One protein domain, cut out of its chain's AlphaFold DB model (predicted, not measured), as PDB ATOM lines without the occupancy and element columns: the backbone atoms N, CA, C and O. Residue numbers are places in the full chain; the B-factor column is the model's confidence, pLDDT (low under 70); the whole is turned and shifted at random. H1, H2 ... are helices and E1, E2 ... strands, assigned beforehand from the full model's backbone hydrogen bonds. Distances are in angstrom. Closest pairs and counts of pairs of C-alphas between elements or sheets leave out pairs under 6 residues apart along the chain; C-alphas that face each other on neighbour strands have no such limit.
ATOM      1  N   SER A   2      85.924 -36.450  53.278       82.25
ATOM      2  CA  SER A   2      86.428 -37.719  52.741       82.25
ATOM      3  C   SER A   2      87.948 -37.841  52.923       82.25
ATOM      4  O   SER A   2      88.653 -36.839  53.094       82.25
ATOM      5  N   HIS A   3      88.456 -39.076  52.898       78.19
ATOM      6  CA  HIS A   3      89.895 -39.338  52.908       78.19
ATOM      7  C   HIS A   3      90.568 -38.670  51.694       78.19
ATOM      8  O   HIS A   3      89.995 -38.634  50.610       78.19
ATOM      9  N   TYR A   4      91.778 -38.133  51.894       78.88
ATOM     10  CA  TYR A   4      92.581 -37.414  50.891       78.88
ATOM     11  C   TYR A   4      92.060 -36.040  50.419       78.88
ATOM     12  O   TYR A   4      92.617 -35.476  49.478       78.88
ATOM     13  N   CYS A   5      91.073 -35.437  51.092       84.44
ATOM     14  CA  CYS A   5      90.604 -34.085  50.762       84.44
ATOM     15  C   CYS A   5      91.152 -32.994  51.706       84.44
ATOM     16  O   CYS A   5      91.254 -33.189  52.922       84.44
ATOM     17  N   TRP A   6      91.470 -31.814  51.156       85.31
ATOM     18  CA  TRP A   6      91.962 -30.652  51.913       85.31
ATOM     19  C   TRP A   6      90.876 -29.611  52.238       85.31
ATOM     20  O   TRP A   6      91.102 -28.760  53.105       85.31
ATOM     21  N   GLU A   7      89.695 -29.698  51.616       89.69
ATOM     22  CA  GLU A   7      88.524 -28.877  51.945       89.69
ATOM     23  C   GLU A   7      87.206 -29.666  51.929       89.69
ATOM     24  O   GLU A   7      87.101 -30.751  51.369       89.69
ATOM     25  N   SER A   8      86.204 -29.150  52.629       92.69
ATOM     26  CA  SER A   8      84.840 -29.666  52.621       92.69
ATOM     27  C   SER A   8      83.902 -28.498  52.782       92.69
ATOM     28  O   SER A   8      84.126 -27.631  53.629       92.69
ATOM     29  N   LEU A   9      82.858 -28.522  51.972       92.38
ATOM     30  CA  LEU A   9      81.819 -27.518  51.919       92.38
ATOM     31  C   LEU A   9      80.484 -28.231  52.106       92.38
ATOM     32  O   LEU A   9      80.265 -29.291  51.521       92.38
ATOM     33  N   CYS A  10      79.627 -27.660  52.936       94.12
ATOM     34  CA  CYS A  10      78.227 -28.030  53.026       94.12
ATOM     35  C   CYS A  10      77.413 -26.749  52.897       94.12
ATOM     36  O   CYS A  10      77.719 -25.756  53.559       94.12
ATOM     37  N   GLU A  11      76.404 -26.774  52.045       94.00
ATOM     38  CA  GLU A  11      75.524 -25.645  51.808       94.00
ATOM     39  C   GLU A  11      74.088 -26.136  51.861       94.00
ATOM     40  O   GLU A  11      73.756 -27.173  51.285       94.00
ATOM     41  N   VAL A  12      73.265 -25.412  52.609       92.81
ATOM     42  CA  VAL A  12      71.856 -25.733  52.790       92.81
ATOM     43  C   VAL A  12      71.057 -24.458  52.605       92.81
ATOM     44  O   VAL A  12      71.276 -23.467  53.304       92.81
ATOM     45  N   GLU A  13      70.115 -24.510  51.673       94.12
ATOM     46  CA  GLU A  13      69.094 -23.488  51.483       94.12
ATOM     47  C   GLU A  13      67.807 -23.942  52.165       94.12
ATOM     48  O   GLU A  13      67.386 -25.091  52.023       94.12
ATOM     49  N   PHE A  14      67.203 -23.057  52.949       91.19
ATOM     50  CA  PHE A  14      65.995 -23.356  53.708       91.19
ATOM     51  C   PHE A  14      65.125 -22.110  53.860       91.19
ATOM     52  O   PHE A  14      65.595 -20.981  53.734       91.19
ATOM     53  N   GLU A  15      63.844 -22.312  54.145       92.31
ATOM     54  CA  GLU A  15      62.873 -21.235  54.320       92.31
ATOM     55  C   GLU A  15      62.273 -21.281  55.724       92.31
ATOM     56  O   GLU A  15      61.880 -22.342  56.208       92.31
ATOM     57  N   ILE A  16      62.199 -20.123  56.383       89.38
ATOM     58  CA  ILE A  16      61.544 -19.955  57.683       89.38
ATOM     59  C   ILE A  16      60.599 -18.763  57.580       89.38
ATOM     60  O   ILE A  16      61.024 -17.665  57.218       89.38
ATOM     61  N   ASN A  17      59.323 -18.965  57.919       85.81
ATOM     62  CA  ASN A  17      58.297 -17.915  57.956       85.81
ATOM     63  C   ASN A  17      58.201 -17.074  56.660       85.81
ATOM     64  O   ASN A  17      58.016 -15.860  56.725       85.81
ATOM     65  N   GLY A  18      58.347 -17.690  55.479       87.19
ATOM     66  CA  GLY A  18      58.261 -16.982  54.191       87.19
ATOM     67  C   GLY A  18      59.556 -16.288  53.735       87.19
ATOM     68  O   GLY A  18      59.560 -15.571  52.723       87.19
ATOM     69  N   GLN A  19      60.654 -16.444  54.482       90.69
ATOM     70  CA  GLN A  19      61.966 -15.892  54.150       90.69
ATOM     71  C   GLN A  19      62.978 -17.010  53.895       90.69
ATOM     72  O   GLN A  19      63.138 -17.915  54.714       90.69
ATOM     73  N   SER A  20      63.661 -16.932  52.754       94.25
ATOM     74  CA  SER A  20      64.629 -17.931  52.305       94.25
ATOM     75  C   SER A  20      66.044 -17.537  52.723       94.25
ATOM     76  O   SER A  20      66.479 -16.405  52.512       94.25
ATOM     77  N   TYR A  21      66.773 -18.492  53.285       94.88
ATOM     78  CA  TYR A  21      68.125 -18.329  53.798       94.88
ATOM     79  C   TYR A  21      69.046 -19.403  53.225       94.88
ATOM     80  O   TYR A  21      68.615 -20.512  52.909       94.88
ATOM     81  N   ARG A  22      70.336 -19.086  53.154       95.25
ATOM     82  CA  ARG A  22      71.403 -20.014  52.781       95.25
ATOM     83  C   ARG A  22      72.443 -20.049  53.887       95.25
ATOM     84  O   ARG A  22      73.021 -19.020  54.230       95.25
ATOM     85  N   SER A  23      72.683 -21.231  54.442       95.00
ATOM     86  CA  SER A  23      73.755 -21.470  55.406       95.00
ATOM     87  C   SER A  23      74.872 -22.263  54.746       95.00
ATOM     88  O   SER A  23      74.652 -23.371  54.258       95.00
ATOM     89  N   THR A  24      76.087 -21.730  54.805       95.06
ATOM     90  CA  THR A  24      77.275 -22.351  54.221       95.06
ATOM     91  C   THR A  24      78.282 -22.658  55.319       95.06
ATOM     92  O   THR A  24      78.671 -21.774  56.078       95.06
ATOM     93  N   TRP A  25      78.741 -23.906  55.401       95.44
ATOM     94  CA  TRP A  25      79.790 -24.349  56.317       95.44
ATOM     95  C   TRP A  25      81.001 -24.858  55.540       95.44
ATOM     96  O   TRP A  25      80.883 -25.728  54.678       95.44
ATOM     97  N   THR A  26      82.182 -24.330  55.860       93.31
ATOM     98  CA  THR A  26      83.437 -24.671  55.188       93.31
ATOM     99  C   THR A  26      84.521 -25.051  56.188       93.31
ATOM    100  O   THR A  26      84.853 -24.284  57.096       93.31
ATOM    101  N   GLN A  27      85.161 -26.193  55.948       93.31
ATOM    102  CA  GLN A  27      86.319 -26.665  56.699       93.31
ATOM    103  C   GLN A  27      87.506 -26.858  55.761       93.31
ATOM    104  O   GLN A  27      87.405 -27.560  54.757       93.31
ATOM    105  N   LYS A  28      88.649 -26.256  56.102       92.88
ATOM    106  CA  LYS A  28      89.893 -26.345  55.320       92.88
ATOM    107  C   LYS A  28      91.050 -26.861  56.165       92.88
ATOM    108  O   LYS A  28      91.050 -26.734  57.394       92.88
ATOM    109  N   ARG A  29      92.040 -27.439  55.492       90.50
ATOM    110  CA  ARG A  29      93.332 -27.839  56.059       90.50
ATOM    111  C   ARG A  29      94.438 -26.872  55.633       90.50
ATOM    112  O   ARG A  29      94.388 -26.275  54.557       90.50
ATOM    113  N   ALA A  30      95.447 -26.714  56.486       89.56
ATOM    114  CA  ALA A  30      96.582 -25.834  56.232       89.56
ATOM    115  C   ALA A  30      97.330 -26.213  54.941       89.56
ATOM    116  O   ALA A  30      97.448 -27.387  54.586       89.56
ATOM    117  N   HIS A  31      97.844 -25.198  54.239       87.56
ATOM    118  CA  HIS A  31      98.626 -25.338  53.002       87.56
ATOM    119  C   HIS A  31      97.961 -26.161  51.884       87.56
ATOM    120  O   HIS A  31      98.664 -26.651  51.005       87.56
ATOM    121  N   LYS A  32      96.627 -26.324  51.905       85.75
ATOM    122  CA  LYS A  32      95.875 -27.154  50.945       85.75
ATOM    123  C   LYS A  32      96.382 -28.604  50.868       85.75
ATOM    124  O   LYS A  32      96.284 -29.249  49.829       85.75
ATOM    125  N   LYS A  33      96.941 -29.119  51.969       84.19
ATOM    126  CA  LYS A  33      97.429 -30.499  52.059       84.19
ATOM    127  C   LYS A  33      96.381 -31.395  52.726       84.19
ATOM    128  O   LYS A  33      95.827 -30.986  53.751       84.19
ATOM    129  N   PRO A  34      96.149 -32.619  52.221       84.19
ATOM    130  CA  PRO A  34      95.259 -33.585  52.866       84.19
ATOM    131  C   PRO A  34      95.647 -33.923  54.315       84.19
ATOM    132  O   PRO A  34      94.766 -34.095  55.151       84.19
ATOM    133  N   ASP A  35      96.944 -33.903  54.637       84.38
ATOM    134  CA  ASP A  35      97.468 -34.113  55.999       84.38
ATOM    135  C   ASP A  35      97.702 -32.810  56.782       84.38
ATOM    136  O   ASP A  35      98.237 -32.811  57.889       84.38
ATOM    137  N   GLY A  36      97.307 -31.662  56.226       84.81
ATOM    138  CA  GLY A  36      97.430 -30.381  56.913       84.81
ATOM    139  C   GLY A  36      96.554 -30.313  58.170       84.81
ATOM    140  O   GLY A  36      95.466 -30.900  58.227       84.81
ATOM    141  N   LYS A  37      96.998 -29.539  59.172       89.06
ATOM    142  CA  LYS A  37      96.203 -29.240  60.377       89.06
ATOM    143  C   LYS A  37      94.900 -28.533  59.991       89.06
ATOM    144  O   LYS A  37      94.900 -27.684  59.096       89.06
ATOM    145  N   PHE A  38      93.803 -28.855  60.672       89.56
ATOM    146  CA  PHE A  38      92.528 -28.166  60.485       89.56
ATOM    147  C   PHE A  38      92.636 -26.681  60.840       89.56
ATOM    148  O   PHE A  38      93.190 -26.313  61.877       89.56
ATOM    149  N   GLN A  39      92.104 -25.836  59.962       90.75
ATOM    150  CA  GLN A  39      91.884 -24.416  60.227       90.75
ATOM    151  C   GLN A  39      90.545 -24.217  60.948       90.75
ATOM    152  O   GLN A  39      89.731 -25.138  61.006       90.75
ATOM    153  N   SER A  40      90.290 -23.025  61.485       89.12
ATOM    154  CA  SER A  40      88.978 -22.713  62.059       89.12
ATOM    155  C   SER A  40      87.885 -22.834  60.998       89.12
ATOM    156  O   SER A  40      88.014 -22.270  59.907       89.12
ATOM    157  N   ALA A  41      86.822 -23.569  61.324       90.62
ATOM    158  CA  ALA A  41      85.651 -23.685  60.468       90.62
ATOM    159  C   ALA A  41      85.043 -22.300  60.223       90.62
ATOM    160  O   ALA A  41      84.905 -21.498  61.150       90.62
ATOM    161  N   LYS A  42      84.668 -22.032  58.975       92.44
ATOM    162  CA  LYS A  42      83.916 -20.835  58.607       92.44
ATOM    163  C   LYS A  42      82.470 -21.225  58.382       92.44
ATOM    164  O   LYS A  42      82.201 -22.255  57.767       92.44
ATOM    165  N   MET A  43      81.565 -20.414  58.905       94.81
ATOM    166  CA  MET A  43      80.138 -20.595  58.718       94.81
ATOM    167  C   MET A  43      79.522 -19.231  58.478       94.81
ATOM    168  O   MET A  43      79.798 -18.318  59.256       94.81
ATOM    169  N   ASP A  44      78.716 -19.121  57.433       94.56
ATOM    170  CA  ASP A  44      78.056 -17.885  57.032       94.56
ATOM    171  C   ASP A  44      76.569 -18.159  56.801       94.56
ATOM    172  O   ASP A  44      76.200 -19.216  56.284       94.56
ATOM    173  N   LEU A  45      75.724 -17.207  57.198       94.88
ATOM    174  CA  LEU A  45      74.290 -17.207  56.926       94.88
ATOM    175  C   LEU A  45      73.950 -16.012  56.039       94.88
ATOM    176  O   LEU A  45      74.238 -14.868  56.398       94.88
ATOM    177  N   VAL A  46      73.331 -16.282  54.897       95.06
ATOM    178  CA  VAL A  46      72.994 -15.303  53.862       95.06
ATOM    179  C   VAL A  46      71.482 -15.270  53.667       95.06
ATOM    180  O   VAL A  46      70.824 -16.311  53.672       95.06
ATOM    181  N   ASP A  47      70.929 -14.073  53.494       93.81
ATOM    182  CA  ASP A  47      69.555 -13.894  53.024       93.81
ATOM    183  C   ASP A  47      69.510 -14.054  51.501       93.81
ATOM    184  O   ASP A  47      70.119 -13.263  50.783       93.81
ATOM    185  N   LEU A  48      68.760 -15.033  50.996       91.56
ATOM    186  CA  LEU A  48      68.678 -15.318  49.561       91.56
ATOM    187  C   LEU A  48      67.944 -14.232  48.763       91.56
ATOM    188  O   LEU A  48      68.173 -14.110  47.562       91.56
ATOM    189  N   LYS A  49      67.073 -13.427  49.393       88.94
ATOM    190  CA  LYS A  49      66.360 -12.349  48.677       88.94
ATOM    191  C   LYS A  49      67.247 -11.135  48.426       88.94
ATOM    192  O   LYS A  49      67.082 -10.451  47.420       88.94
ATOM    193  N   THR A  50      68.145 -10.835  49.360       88.25
ATOM    194  CA  THR A  50      69.015  -9.650  49.299       88.25
ATOM    195  C   THR A  50      70.467  -9.981  48.963       88.25
ATOM    196  O   THR A  50      71.244  -9.061  48.713       88.25
ATOM    197  N   ASP A  51      70.820 -11.269  48.960       88.50
ATOM    198  CA  ASP A  51      72.168 -11.829  48.802       88.50
ATOM    199  C   ASP A  51      73.197 -11.217  49.772       88.50
ATOM    200  O   ASP A  51      74.385 -11.075  49.484       88.50
ATOM    201  N   LYS A  52      72.725 -10.807  50.959       91.19
ATOM    202  CA  LYS A  52      73.552 -10.198  52.005       91.19
ATOM    203  C   LYS A  52      73.867 -11.200  53.102       91.19
ATOM    204  O   LYS A  52      72.986 -11.899  53.601       91.19
ATOM    205  N   VAL A  53      75.128 -11.205  53.530       91.50
ATOM    206  CA  VAL A  53      75.568 -11.948  54.715       91.50
ATOM    207  C   VAL A  53      74.934 -11.313  55.952       91.50
ATOM    208  O   VAL A  53      75.192 -10.152  56.264       91.50
ATOM    209  N   ILE A  54      74.106 -12.086  56.649       92.56
ATOM    210  CA  ILE A  54      73.441 -11.685  57.891       92.56
ATOM    211  C   ILE A  54      74.427 -11.801  59.051       92.56
ATOM    212  O   ILE A  54      74.596 -10.878  59.846       92.56
ATOM    213  N   VAL A  55      75.087 -12.957  59.157       94.81
ATOM    214  CA  VAL A  55      76.006 -13.257  60.253       94.81
ATOM    215  C   VAL A  55      77.075 -14.253  59.812       94.81
ATOM    216  O   VAL A  55      76.806 -15.184  59.054       94.81
ATOM    217  N   SER A  56      78.286 -14.056  60.333       93.06
ATOM    218  CA  SER A  56      79.448 -14.919  60.119       93.06
ATOM    219  C   SER A  56      80.002 -15.436  61.447       93.06
ATOM    220  O   SER A  56      80.061 -14.714  62.449       93.06
ATOM    221  N   GLY A  57      80.472 -16.681  61.431       92.19
ATOM    222  CA  GLY A  57      81.067 -17.393  62.561       92.19
ATOM    223  C   GLY A  57      80.154 -18.490  63.104       92.19
ATOM    224  O   GLY A  57      78.992 -18.240  63.405       92.19
ATOM    225  N   SER A  58      80.705 -19.694  63.288       88.75
ATOM    226  CA  SER A  58      79.956 -20.914  63.642       88.75
ATOM    227  C   SER A  58      78.991 -20.729  64.811       88.75
ATOM    228  O   SER A  58      77.796 -20.922  64.645       88.75
ATOM    229  N   SER A  59      79.479 -20.276  65.967       90.88
ATOM    230  CA  SER A  59      78.633 -20.102  67.156       90.88
ATOM    231  C   SER A  59      77.526 -19.063  66.960       90.88
ATOM    232  O   SER A  59      76.409 -19.278  67.425       90.88
ATOM    233  N   LYS A  60      77.818 -17.955  66.268       92.88
ATOM    234  CA  LYS A  60      76.840 -16.883  66.042       92.88
ATOM    235  C   LYS A  60      75.773 -17.312  65.043       92.88
ATOM    236  O   LYS A  60      74.600 -17.051  65.269       92.88
ATOM    237  N   VAL A  61      76.178 -17.989  63.969       92.94
ATOM    238  CA  VAL A  61      75.254 -18.539  62.974       92.94
ATOM    239  C   VAL A  61      74.325 -19.562  63.627       92.94
ATOM    240  O   VAL A  61      73.118 -19.454  63.447       92.94
ATOM    241  N   THR A  62      74.847 -20.492  64.438       90.50
ATOM    242  CA  THR A  62      74.013 -21.476  65.151       90.50
ATOM    243  C   THR A  62      72.976 -20.792  66.038       90.50
ATOM    244  O   THR A  62      71.791 -21.043  65.868       90.50
ATOM    245  N   GLN A  63      73.389 -19.855  66.901       90.88
ATOM    246  CA  GLN A  63      72.457 -19.112  67.761       90.88
ATOM    247  C   GLN A  63      71.399 -18.344  66.960       90.88
ATOM    248  O   GLN A  63      70.246 -18.251  67.376       90.88
ATOM    249  N   HIS A  64      71.776 -17.786  65.806       92.06
ATOM    250  CA  HIS A  64      70.840 -17.033  64.981       92.06
ATOM    251  C   HIS A  64      69.814 -17.941  64.294       92.06
ATOM    252  O   HIS A  64      68.631 -17.615  64.281       92.06
ATOM    253  N   ILE A  65      70.238 -19.106  63.792       90.06
ATOM    254  CA  ILE A  65      69.333 -20.115  63.222       90.06
ATOM    255  C   ILE A  65      68.388 -20.668  64.299       90.06
ATOM    256  O   ILE A  65      67.196 -20.814  64.033       90.06
ATOM    257  N   GLU A  66      68.877 -20.924  65.516       89.31
ATOM    258  CA  GLU A  66      68.041 -21.372  66.642       89.31
ATOM    259  C   GLU A  66      66.985 -20.321  67.009       89.31
ATOM    260  O   GLU A  66      65.819 -20.654  67.209       89.31
ATOM    261  N   ALA A  67      67.362 -19.040  67.027       86.81
ATOM    262  CA  ALA A  67      66.431 -17.946  67.285       86.81
ATOM    263  C   ALA A  67      65.388 -17.768  66.165       86.81
ATOM    264  O   ALA A  67      64.232 -17.474  66.456       86.81
ATOM    265  N   LEU A  68      65.778 -17.953  64.899       87.75
ATOM    266  CA  LEU A  68      64.872 -17.840  63.749       87.75
ATOM    267  C   LEU A  68      63.888 -19.012  63.667       87.75
ATOM    268  O   LEU A  68      62.703 -18.804  63.425       87.75
ATOM    269  N   SER A  69      64.378 -20.239  63.851       84.19
ATOM    270  CA  SER A  69      63.579 -21.466  63.728       84.19
ATOM    271  C   SER A  69      62.819 -21.837  65.004       84.19
ATOM    272  O   SER A  69      61.848 -22.585  64.935       84.19
ATOM    273  N   GLY A  70      63.256 -21.351  66.172       78.94
ATOM    274  CA  GLY A  70      62.749 -21.782  67.479       78.94
ATOM    275  C   GLY A  70      63.157 -23.212  67.864       78.94
ATOM    276  O   GLY A  70      62.648 -23.765  68.849       78.94
ATOM    277  N   LEU A  71      64.057 -23.823  67.090       78.94
ATOM    278  CA  LEU A  71      64.503 -25.202  67.242       78.94
ATOM    279  C   LEU A  71      66.002 -25.222  67.545       78.94
ATOM    280  O   LEU A  71      66.798 -24.660  66.798       78.94
TER     281      LEU A  71
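What this domain is: This is residues 2 to 71 of the 241 residues of an uncharacterized protein of Sulfurovum sp. FS06-10 (UniProt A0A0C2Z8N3). A long, twisted sheet of four antiparallel strands, E1 - E2 - E3 - E4, has one helix, H1, along one face, making two layers. The strands form a meander, each the antiparallel neighbour of the one before, and H1 follows. The 70 printed residues, mixed in class, make a loose rod of 42 by 20 by 19 A, with radius of gyration of the C-alphas 14.1 A.

How they stand to each other: E1, residues 7 to 16, and E2, residues 19 to 28, form a hairpin, with N 10 and O 25 2.9 A apart. E3, residues 42 to 47, forms a hairpin with E2; N 24 and O 44 are 2.9 A apart. E4, residues 52 to 56, forms a hairpin with E3; N 45 and O 55 are 3.0 A apart. E1 and E4 are apart. H1, residues 58 to 69, is on the sheet at a height of 8.6 A, over E3 and along the strands, at 19 degrees to E3 on the local plane; their closest C-alphas, Met 43 and Ser 58, are 4.9 A apart. Every O i to N i+4 pair in H1 is within hydrogen-bond range.

Where its parts are: E1 begins at C-alpha 7 (88.524, -28.877, 51.945) and measures 29.0 A, E2 29.8 A, E3 16.9 A, E4 11.1 A; H1, 16.4 A, ends at C-alpha 69 (63.579, -21.466, 63.728).

The domain as a whole: The farthest C-alphas, Gly 18 and Asp 35, are 42.8 A apart. The link E2 to E3 is long, 13 residues. The printed part has no cut, and no printed residue is under 70 in pLDDT.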